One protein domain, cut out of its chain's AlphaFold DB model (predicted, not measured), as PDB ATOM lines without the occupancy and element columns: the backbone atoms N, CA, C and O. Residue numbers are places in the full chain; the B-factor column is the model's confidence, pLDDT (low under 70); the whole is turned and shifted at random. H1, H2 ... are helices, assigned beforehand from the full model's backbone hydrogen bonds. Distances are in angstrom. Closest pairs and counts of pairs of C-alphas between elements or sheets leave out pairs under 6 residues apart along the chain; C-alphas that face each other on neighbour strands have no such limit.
ATOM      1  N   GLY A  33     170.651 224.118 151.061       55.16
ATOM      2  CA  GLY A  33     171.032 222.717 151.307       55.16
ATOM      3  C   GLY A  33     169.851 221.788 151.616       55.16
ATOM      4  O   GLY A  33     169.755 220.697 151.058       55.16
ATOM      5  N   SER A  34     168.906 222.241 152.447       55.53
ATOM      6  CA  SER A  34     167.700 221.471 152.787       55.53
ATOM      7  C   SER A  34     166.808 221.251 151.557       55.53
ATOM      8  O   SER A  34     166.390 220.128 151.283       55.53
ATOM      9  N   ARG A  35     166.586 222.295 150.743       62.50
ATOM     10  CA  ARG A  35     165.769 222.208 149.519       62.50
ATOM     11  C   ARG A  35     166.410 221.325 148.445       62.50
ATOM     12  O   ARG A  35     165.710 220.491 147.876       62.50
ATOM     13  N   ILE A  36     167.727 221.434 148.233       67.62
ATOM     14  CA  ILE A  36     168.484 220.532 147.346       67.62
ATOM     15  C   ILE A  36     168.290 219.071 147.772       67.62
ATOM     16  O   ILE A  36     167.962 218.216 146.946       67.62
ATOM     17  N   PHE A  37     168.428 218.784 149.069       61.75
ATOM     18  CA  PHE A  37     168.255 217.435 149.600       61.75
ATOM     19  C   PHE A  37     166.834 216.897 149.379       61.75
ATOM     20  O   PHE A  37     166.672 215.777 148.889       61.75
ATOM     21  N   TYR A  38     165.797 217.693 149.662       68.81
ATOM     22  CA  TYR A  38     164.405 217.292 149.427       68.81
ATOM     23  C   TYR A  38     164.123 216.984 147.952       68.81
ATOM     24  O   TYR A  38     163.521 215.948 147.655       68.81
ATOM     25  N   CYS A  39     164.590 217.828 147.030       71.88
ATOM     26  CA  CYS A  39     164.433 217.610 145.592       71.88
ATOM     27  C   CYS A  39     165.127 216.319 145.130       71.88
ATOM     28  O   CYS A  39     164.530 215.542 144.381       71.88
ATOM     29  N   LEU A  40     166.343 216.043 145.620       74.75
ATOM     30  CA  LEU A  40     167.084 214.816 145.299       74.75
ATOM     31  C   LEU A  40     166.389 213.560 145.831       74.75
ATOM     32  O   LEU A  40     166.210 212.594 145.088       74.75
ATOM     33  N   VAL A  41     165.948 213.569 147.094       72.19
ATOM     34  CA  VAL A  41     165.248 212.430 147.711       72.19
ATOM     35  C   VAL A  41     163.912 212.166 147.016       72.19
ATOM     36  O   VAL A  41     163.560 211.010 146.763       72.19
ATOM     37  N   TRP A  42     163.165 213.217 146.676       80.88
ATOM     38  CA  TRP A  42     161.905 213.095 145.947       80.88
ATOM     39  C   TRP A  42     162.114 212.516 144.542       80.88
ATOM     40  O   TRP A  42     161.456 211.535 144.179       80.88
ATOM     41  N   ALA A  43     163.082 213.043 143.786       77.75
ATOM     42  CA  ALA A  43     163.415 212.552 142.451       77.75
ATOM     43  C   ALA A  43     163.895 211.091 142.487       77.75
ATOM     44  O   ALA A  43     163.478 210.273 141.665       77.75
ATOM     45  N   GLN A  44     164.693 210.723 143.496       79.94
ATOM     46  CA  GLN A  44     165.151 209.351 143.701       79.94
ATOM     47  C   GLN A  44     163.990 208.397 144.019       79.94
ATOM     48  O   GLN A  44     163.937 207.290 143.481       79.94
ATOM     49  N   LYS A  45     163.029 208.812 144.857       80.38
ATOM     50  CA  LYS A  45     161.815 208.022 145.133       80.38
ATOM     51  C   LYS A  45     160.987 207.810 143.865       80.38
ATOM     52  O   LYS A  45     160.533 206.691 143.628       80.38
ATOM     53  N   ARG A  46     160.810 208.848 143.041       84.19
ATOM     54  CA  ARG A  46     160.075 208.767 141.767       84.19
ATOM     55  C   ARG A  46     160.763 207.829 140.773       84.19
ATOM     56  O   ARG A  46     160.100 206.961 140.210       84.19
ATOM     57  N   LEU A  47     162.090 207.914 140.652       85.19
ATOM     58  CA  LEU A  47     162.896 206.995 139.845       85.19
ATOM     59  C   LEU A  47     162.750 205.537 140.305       85.19
ATOM     60  O   LEU A  47     162.511 204.658 139.480       85.19
ATOM     61  N   ARG A  48     162.844 205.270 141.615       82.75
ATOM     62  CA  ARG A  48     162.676 203.912 142.165       82.75
ATOM     63  C   ARG A  48     161.271 203.363 141.917       82.75
ATOM     64  O   ARG A  48     161.148 202.205 141.532       82.75
ATOM     65  N   LYS A  49     160.227 204.186 142.079       87.81
ATOM     66  CA  LYS A  49     158.838 203.800 141.772       87.81
ATOM     67  C   LYS A  49     158.660 203.452 140.291       87.81
ATOM     68  O   LYS A  49     158.118 202.396 139.989       87.81
ATOM     69  N   ALA A  50     159.155 204.294 139.383       85.25
ATOM     70  CA  ALA A  50     159.071 204.041 137.943       85.25
ATOM     71  C   ALA A  50     159.856 202.781 137.531       85.25
ATOM     72  O   ALA A  50     159.353 201.969 136.761       85.25
ATOM     73  N   CYS A  51     161.044 202.567 138.112       86.88
ATOM     74  CA  CYS A  51     161.855 201.363 137.902       86.88
ATOM     75  C   CYS A  51     161.140 200.098 138.396       86.88
ATOM     76  O   CYS A  51     161.052 199.111 137.674       86.88
ATOM     77  N   SER A  52     160.580 200.136 139.609       85.38
ATOM     78  CA  SER A  52     159.834 199.006 140.170       85.38
ATOM     79  C   SER A  52     158.584 198.681 139.355       85.38
ATOM     80  O   SER A  52     158.259 197.507 139.212       85.38
ATOM     81  N   LYS A  53     157.884 199.694 138.827       88.19
ATOM     82  CA  LYS A  53     156.700 199.500 137.981       88.19
ATOM     83  C   LYS A  53     157.068 198.864 136.640       88.19
ATOM     84  O   LYS A  53     156.410 197.915 136.242       88.19
ATOM     85  N   PHE A  54     158.144 199.325 136.000       89.25
ATOM     86  CA  PHE A  54     158.655 198.722 134.765       89.25
ATOM     87  C   PHE A  54     159.142 197.280 134.970       89.25
ATOM     88  O   PHE A  54     158.814 196.415 134.171       89.25
ATOM     89  N   ARG A  55     159.855 196.992 136.069       85.94
ATOM     90  CA  ARG A  55     160.320 195.628 136.383       85.94
ATOM     91  C   ARG A  55     159.183 194.632 136.610       85.94
ATOM     92  O   ARG A  55     159.341 193.470 136.281       85.94
ATOM     93  N   ARG A  56     158.072 195.080 137.205       86.75
ATOM     94  CA  ARG A  56     156.883 194.239 137.424       86.75
ATOM     95  C   ARG A  56     156.025 194.107 136.166       86.75
ATOM     96  O   ARG A  56     155.428 193.065 135.961       86.75
ATOM     97  N   TYR A  57     155.970 195.158 135.348       90.75
ATOM     98  CA  TYR A  57     155.133 195.233 134.152       90.75
ATOM     99  C   TYR A  57     155.931 195.861 132.991       90.75
ATOM    100  O   TYR A  57     155.908 197.093 132.828       90.75
ATOM    101  N   PRO A  58     156.660 195.052 132.198       89.62
ATOM    102  CA  PRO A  58     157.620 195.529 131.202       89.62
ATOM    103  C   PRO A  58     156.945 195.981 129.896       89.62
ATOM    104  O   PRO A  58     157.190 195.446 128.823       89.62
ATOM    105  N   THR A  59     156.093 197.003 129.977       94.06
ATOM    106  CA  THR A  59     155.431 197.612 128.811       94.06
ATOM    107  C   THR A  59     156.217 198.811 128.271       94.06
ATOM    108  O   THR A  59     156.927 199.496 129.017       94.06
ATOM    109  N   THR A  60     156.041 199.135 126.986       89.81
ATOM    110  CA  THR A  60     156.670 200.292 126.319       89.81
ATOM    111  C   THR A  60     156.363 201.611 127.038       89.81
ATOM    112  O   THR A  60     157.251 202.440 127.247       89.81
ATOM    113  N   VAL A  61     155.128 201.775 127.524       92.38
ATOM    114  CA  VAL A  61     154.696 202.947 128.304       92.38
ATOM    115  C   VAL A  61     155.468 203.057 129.626       92.38
ATOM    116  O   VAL A  61     155.960 204.134 129.979       92.38
ATOM    117  N   ASN A  62     155.640 201.944 130.349       87.88
ATOM    118  CA  ASN A  62     156.393 201.928 131.605       87.88
ATOM    119  C   ASN A  62     157.900 202.149 131.376       87.88
ATOM    120  O   ASN A  62     158.544 202.824 132.186       87.88
ATOM    121  N   LEU A  63     158.457 201.661 130.260       86.75
ATOM    122  CA  LEU A  63     159.844 201.922 129.864       86.75
ATOM    123  C   LEU A  63     160.081 203.414 129.584       86.75
ATOM    124  O   LEU A  63     161.068 203.981 130.063       86.75
ATOM    125  N   ILE A  64     159.168 204.071 128.862       89.88
ATOM    126  CA  ILE A  64     159.225 205.518 128.596       89.88
ATOM    127  C   ILE A  64     159.140 206.308 129.910       89.88
ATOM    128  O   ILE A  64     159.956 207.202 130.147       89.88
ATOM    129  N   ALA A  65     158.218 205.950 130.808       87.06
ATOM    130  CA  ALA A  65     158.072 206.601 132.112       87.06
ATOM    131  C   ALA A  65     159.318 206.442 133.008       87.06
ATOM    132  O   ALA A  65     159.721 207.390 133.698       87.06
ATOM    133  N   PHE A  66     159.967 205.272 132.979       89.44
ATOM    134  CA  PHE A  66     161.239 205.040 133.666       89.44
ATOM    135  C   PHE A  66     162.378 205.866 133.058       89.44
ATOM    136  O   PHE A  66     163.093 206.543 133.802       89.44
ATOM    137  N   LYS A  67     162.522 205.876 131.724       89.81
ATOM    138  CA  LYS A  67     163.539 206.679 131.024       89.81
ATOM    139  C   LYS A  67     163.386 208.174 131.337       89.81
ATOM    140  O   LYS A  67     164.381 208.788 131.716       89.81
ATOM    141  N   ARG A  68     162.157 208.714 131.305       89.00
ATOM    142  CA  ARG A  68     161.839 210.105 131.699       89.00
ATOM    143  C   ARG A  68     162.206 210.399 133.159       89.00
ATOM    144  O   ARG A  68     162.918 211.351 133.451       89.00
ATOM    145  N   SER A  69     161.820 209.523 134.090       84.19
ATOM    146  CA  SER A  69     162.170 209.705 135.511       84.19
ATOM    147  C   SER A  69     163.688 209.636 135.759       84.19
ATOM    148  O   SER A  69     164.199 210.266 136.685       84.19
ATOM    149  N   ARG A  70     164.427 208.877 134.936       86.69
ATOM    150  CA  ARG A  70     165.893 208.764 135.004       86.69
ATOM    151  C   ARG A  70     166.589 210.017 134.475       86.69
ATOM    152  O   ARG A  70     167.577 210.444 135.074       86.69
ATOM    153  N   THR A  71     166.098 210.602 133.385       86.19
ATOM    154  CA  THR A  71     166.615 211.875 132.859       86.19
ATOM    155  C   THR A  71     166.346 213.021 133.826       86.19
ATOM    156  O   THR A  71     167.265 213.787 134.115       86.19
ATOM    157  N   ASP A  72     165.149 213.074 134.416       81.38
ATOM    158  CA  ASP A  72     164.784 214.090 135.408       81.38
ATOM    159  C   ASP A  72     165.673 214.015 136.652       81.38
ATOM    160  O   ASP A  72     166.203 215.031 137.101       81.38
ATOM    161  N   PHE A  73     165.914 212.807 137.180       85.69
ATOM    162  CA  PHE A  73     166.824 212.614 138.310       85.69
ATOM    163  C   PHE A  73     168.238 213.123 138.001       85.69
ATOM    164  O   PHE A  73     168.800 213.881 138.790       85.69
ATOM    165  N   ARG A  74     168.795 212.773 136.830       81.25
ATOM    166  CA  ARG A  74     170.129 213.235 136.405       81.25
ATOM    167  C   ARG A  74     170.191 214.755 136.244       81.25
ATOM    168  O   ARG A  74     171.196 215.361 136.608       81.25
ATOM    169  N   ARG A  75     169.132 215.382 135.721       83.25
ATOM    170  CA  ARG A  75     169.035 216.845 135.614       83.25
ATOM    171  C   ARG A  75     169.045 217.493 136.998       83.25
ATOM    172  O   ARG A  75     169.857 218.382 137.238       83.25
ATOM    173  N   ILE A  76     168.208 217.011 137.918       77.81
ATOM    174  CA  ILE A  76     168.121 217.521 139.297       77.81
ATOM    175  C   ILE A  76     169.452 217.331 140.035       77.81
ATOM    176  O   ILE A  76     169.893 218.238 140.739       77.81
ATOM    177  N   GLU A  77     170.130 216.198 139.843       79.19
ATOM    178  CA  GLU A  77     171.457 215.928 140.403       79.19
ATOM    179  C   GLU A  77     172.516 216.914 139.899       79.19
ATOM    180  O   GLU A  77     173.258 217.486 140.702       79.19
ATOM    181  N   ARG A  78     172.558 217.176 138.587       76.62
ATOM    182  CA  ARG A  78     173.472 218.169 138.002       76.62
ATOM    183  C   ARG A  78     173.194 219.570 138.541       76.62
ATOM    184  O   ARG A  78     174.110 220.193 139.069       76.62
ATOM    185  N   CYS A  79     171.943 220.033 138.492       76.00
ATOM    186  CA  CYS A  79     171.558 221.350 139.012       76.00
ATOM    187  C   CYS A  79     171.893 221.499 140.506       76.00
ATOM    188  O   CYS A  79     172.420 222.529 140.924       76.00
ATOM    189  N   SER A  80     171.658 220.451 141.302       73.12
ATOM    190  CA  SER A  80     171.996 220.420 142.731       73.12
ATOM    191  C   SER A  80     173.497 220.569 142.976       73.12
ATOM    192  O   SER A  80     173.908 221.329 143.850       73.12
ATOM    193  N   ARG A  81     174.334 219.882 142.185       73.00
ATOM    194  CA  ARG A  81     175.798 219.989 142.275       73.00
ATOM    195  C   ARG A  81     176.287 221.378 141.881       73.00
ATOM    196  O   ARG A  81     177.154 221.909 142.568       73.00
ATOM    197  N   THR A  82     175.736 221.973 140.824       74.62
ATOM    198  CA  THR A  82     176.096 223.333 140.390       74.62
ATOM    199  C   THR A  82     175.706 224.374 141.437       74.62
ATOM    200  O   THR A  82     176.535 225.195 141.820       74.62
ATOM    201  N   SER A  83     174.487 224.288 141.980       72.19
ATOM    202  CA  SER A  83     174.018 225.171 143.054       72.19
ATOM    203  C   SER A  83     174.865 225.029 144.328       72.19
ATOM    204  O   SER A  83     175.263 226.029 144.921       72.19
ATOM    205  N   TRP A  84     175.234 223.801 144.714       71.25
ATOM    206  CA  TRP A  84     176.116 223.573 145.864       71.25
ATOM    207  C   TRP A  84     177.533 224.111 145.638       71.25
ATOM    208  O   TRP A  84     178.089 224.746 146.530       71.25
ATOM    209  N   LYS A  85     178.108 223.913 144.444       75.69
ATOM    210  CA  LYS A  85     179.411 224.491 144.078       75.69
ATOM    211  C   LYS A  85     179.386 226.020 144.153       75.69
ATOM    212  O   LYS A  85     180.275 226.585 144.775       75.69
ATOM    213  N   SER A  86     178.350 226.657 143.605       76.25
ATOM    214  CA  SER A  86     178.150 228.112 143.685       76.25
ATOM    215  C   SER A  86     177.970 228.604 145.130       76.25
ATOM    216  O   SER A  86     178.504 229.635 145.529       76.25
ATOM    217  N   PHE A  87     177.260 227.848 145.971       75.50
ATOM    218  CA  PHE A  87     177.131 228.174 147.391       75.50
ATOM    219  C   PHE A  87     178.476 228.105 148.132       75.50
ATOM    220  O   PHE A  87     178.780 228.996 148.923       75.50
ATOM    221  N   VAL A  88     179.280 227.066 147.880       74.69
ATOM    222  CA  VAL A  88     180.595 226.883 148.514       74.69
ATOM    223  C   VAL A  88     181.620 227.891 147.989       74.69
ATOM    224  O   VAL A  88     182.415 228.382 148.781       74.69
ATOM    225  N   SER A  89     181.575 228.270 146.707       77.69
ATOM    226  CA  SER A  89     182.462 229.308 146.156       77.69
ATOM    227  C   SER A  89     182.206 230.688 146.769       77.69
ATOM    228  O   SER A  89     183.122 231.492 146.874       77.69
ATOM    229  N   ASN A  90     180.989 230.938 147.263       74.06
ATOM    230  CA  ASN A  90     180.644 232.134 148.041       74.06
ATOM    231  C   ASN A  90     181.144 232.089 149.501       74.06
ATOM    232  O   ASN A  90     180.751 232.948 150.301       74.06
ATOM    233  N   ILE A  91     181.931 231.076 149.882       77.75
ATOM    234  CA  ILE A  91     182.582 230.942 151.187       77.75
ATOM    235  C   ILE A  91     184.100 231.138 151.010       77.75
ATOM    236  O   ILE A  91     184.850 230.175 150.882       77.75
ATOM    237  N   THR A  92     184.550 232.392 150.991       76.69
ATOM    238  CA  THR A  92     185.963 232.784 150.870       76.69
ATOM    239  C   THR A  92     186.618 233.035 152.235       76.69
ATOM    240  O   THR A  92     185.937 233.209 153.250       76.69
ATOM    241  N   SER A  93     187.954 233.075 152.267       71.50
ATOM    242  CA  SER A  93     188.762 233.377 153.464       71.50
ATOM    243  C   SER A  93     188.529 234.784 154.031       71.50
ATOM    244  O   SER A  93     188.757 235.001 155.216       71.50
ATOM    245  N   SER A  94     188.029 235.712 153.212       74.19
ATOM    246  CA  SER A  94     187.708 237.098 153.578       74.19
ATOM    247  C   SER A  94     186.397 237.265 154.356       74.19
ATOM    248  O   SER A  94     186.106 238.343 154.867       74.19
ATOM    249  N   ILE A  95     185.578 236.215 154.466       78.69
ATOM    250  CA  ILE A  95     184.273 236.305 155.124       78.69
ATOM    251  C   ILE A  95     184.448 236.293 156.635       78.69
ATOM    252  O   ILE A  95     185.085 235.403 157.205       78.69
ATOM    253  N   SER A  96     183.782 237.231 157.311       73.62
ATOM    254  CA  SER A  96     183.775 237.257 158.769       73.62
ATOM    255  C   SER A  96     183.295 235.918 159.329       73.62
ATOM    256  O   SER A  96     182.328 235.311 158.854       73.62
ATOM    257  N   ASN A  97     183.892 235.482 160.438       60.47
ATOM    258  CA  ASN A  97     183.445 234.271 161.116       60.47
ATOM    259  C   ASN A  97     181.920 234.288 161.361       60.47
ATOM    260  O   ASN A  97     181.280 233.236 161.389       60.47
ATOM    261  N   ARG A  98     181.299 235.454 161.608       63.50
ATOM    262  CA  ARG A  98     179.846 235.589 161.873       63.50
ATOM    263  C   ARG A  98     179.029 235.180 160.669       63.50
ATOM    264  O   ARG A  98     178.107 234.379 160.810       63.50
ATOM    265  N   GLU A  99     179.411 235.701 159.527       71.38
ATOM    266  CA  GLU A  99     178.728 235.484 158.275       71.38
ATOM    267  C   GLU A  99     178.972 234.074 157.728       71.38
ATOM    268  O   GLU A  99     178.017 233.423 157.310       71.38
ATOM    269  N   LEU A 100     180.186 233.527 157.879       73.75
ATOM    270  CA  LEU A 100     180.496 232.122 157.588       73.75
ATOM    271  C   LEU A 100     179.525 231.180 158.312       73.75
ATOM    272  O   LEU A 100     178.828 230.373 157.699       73.75
ATOM    273  N   TRP A 101     179.420 231.321 159.635       66.44
ATOM    274  CA  TRP A 101     178.540 230.475 160.442       66.44
ATOM    275  C   TRP A 101     177.053 230.729 160.172       66.44
ATOM    276  O   TRP A 101     176.242 229.814 160.320       66.44
ATOM    277  N   HIS A 102     176.681 231.941 159.764       68.31
ATOM    278  CA  HIS A 102     175.328 232.246 159.312       68.31
ATOM    279  C   HIS A 102     175.000 231.517 157.999       68.31
ATOM    280  O   HIS A 102     173.961 230.861 157.910       68.31
ATOM    281  N   LYS A 103     175.907 231.548 157.010       71.00
ATOM    282  CA  LYS A 103     175.788 230.797 155.749       71.00
ATOM    283  C   LYS A 103     175.704 229.287 156.014       71.00
ATOM    284  O   LYS A 103     174.801 228.636 155.494       71.00
ATOM    285  N   VAL A 104     176.544 228.749 156.903       70.75
ATOM    286  CA  VAL A 104     176.517 227.332 157.320       70.75
ATOM    287  C   VAL A 104     175.178 226.956 157.967       70.75
ATOM    288  O   VAL A 104     174.528 226.012 157.527       70.75
ATOM    289  N   LYS A 105     174.701 227.715 158.962       63.56
ATOM    290  CA  LYS A 105     173.396 227.455 159.605       63.56
ATOM    291  C   LYS A 105     172.238 227.502 158.608       63.56
ATOM    292  O   LYS A 105     171.356 226.648 158.658       63.56
ATOM    293  N   LYS A 106     172.278 228.444 157.660       65.44
ATOM    294  CA  LYS A 106     171.299 228.560 156.569       65.44
ATOM    295  C   LYS A 106     171.343 227.348 155.629       65.44
ATOM    296  O   LYS A 106     170.286 226.893 155.198       65.44
ATOM    297  N   ALA A 107     172.523 226.790 155.350       64.06
ATOM    298  CA  ALA A 107     172.675 225.575 154.544       64.06
ATOM    299  C   ALA A 107     172.043 224.345 155.216       64.06
ATOM    300  O   ALA A 107     171.346 223.579 154.553       64.06
ATOM    301  N   PHE A 108     172.213 224.212 156.534       58.56
ATOM    302  CA  PHE A 108     171.633 223.131 157.340       58.56
ATOM    303  C   PHE A 108     170.175 223.376 157.767       58.56
ATOM    304  O   PHE A 108     169.601 222.563 158.486       58.56
ATOM    305  N   GLY A 109     169.557 224.487 157.350       54.84
ATOM    306  CA  GLY A 109     168.182 224.827 157.731       54.84
ATOM    307  C   GLY A 109     168.000 225.102 159.228       54.84
ATOM    308  O   GLY A 109     166.885 225.022 159.733       54.84
TER     309      GLY A 109
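This is residues 33 to 109 of the 470 residues of the protein "Reverse transcriptase domain-containing protein" of Araneus ventricosus (UniProt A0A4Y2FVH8). What shape do these atoms make? It is a long, slim helical hairpin, H1 and H2 side by side and running opposite ways, with a short third helix, H3, that folds back past the last residues of H2 and ends beside the first residue of H1, roughly in line with it. The turns at residues 56 to 61 and 93 to 98 stick out at the two ends of this rod. What is it made of, and how large is it? The printed part has 77 residues, with three named helices in the order H1, H2, H3 and no named strand, and its class is all helix. It is extended, with a radius of gyration of the C-alphas of 17.8 A and spans of 57 by 18 by 11 A.

Where does the first helix run? H1 is residues 33 to 56, from C-alpha 33 at (171.032, 222.717, 151.307) to C-alpha 56 at (156.883, 194.239, 137.424), a length of 34.7 A. Which helix is longest? H2, residues 60 to 89, has 30 residues and measures 43.6 A from first to last C-alpha. Where does the last helix end? H3, residues 97 to 107, is 15.3 A long and ends with C-alpha 107 at (172.675, 225.575, 154.544).

How do H1 and H2 stand to each other? They touch and form a helical hairpin, at a shallow tilt of 18 degrees, opposite ways. Their closest C-alphas, those of Ala 50 and Phe 66, are 4.9 A apart. Where does H3 come in? H3 and H1 only just touch, with 3 pairs of C-alphas within 8 A, and touch only at their ends; from H1, residues 33 to 34 alone take part. The closest C-alphas, those of Gly 33 and Ala 107, are 4.6 A apart, and the two helices run the same way at a shallow tilt of 25 degrees. What of H2 and H3? They are near each other, with 6 pairs of C-alphas within 10 A. Do the helix backbones hold their pairs? In H1, H2 and H3 every O i to N i+4 pair is within hydrogen-bond range.

How far does it reach? The two C-alphas farthest apart, those of Thr 59 and Ser 96, are 57.2 A apart, while the first and last printed C-alphas, those of Gly 33 and Gly 109, are 7.3 A apart. How are the helices linked? The printed part has no cut; the link from H1 to H2 is tight, with 3 residues, and that from H2 to H3 is short, with 7. Where is the model's confidence low? The mean pLDDT of the printed part is 77.3, and 15 residues are under 70: residues 33 to 38, 97 to 98, 101 to 102 and 105 to 109.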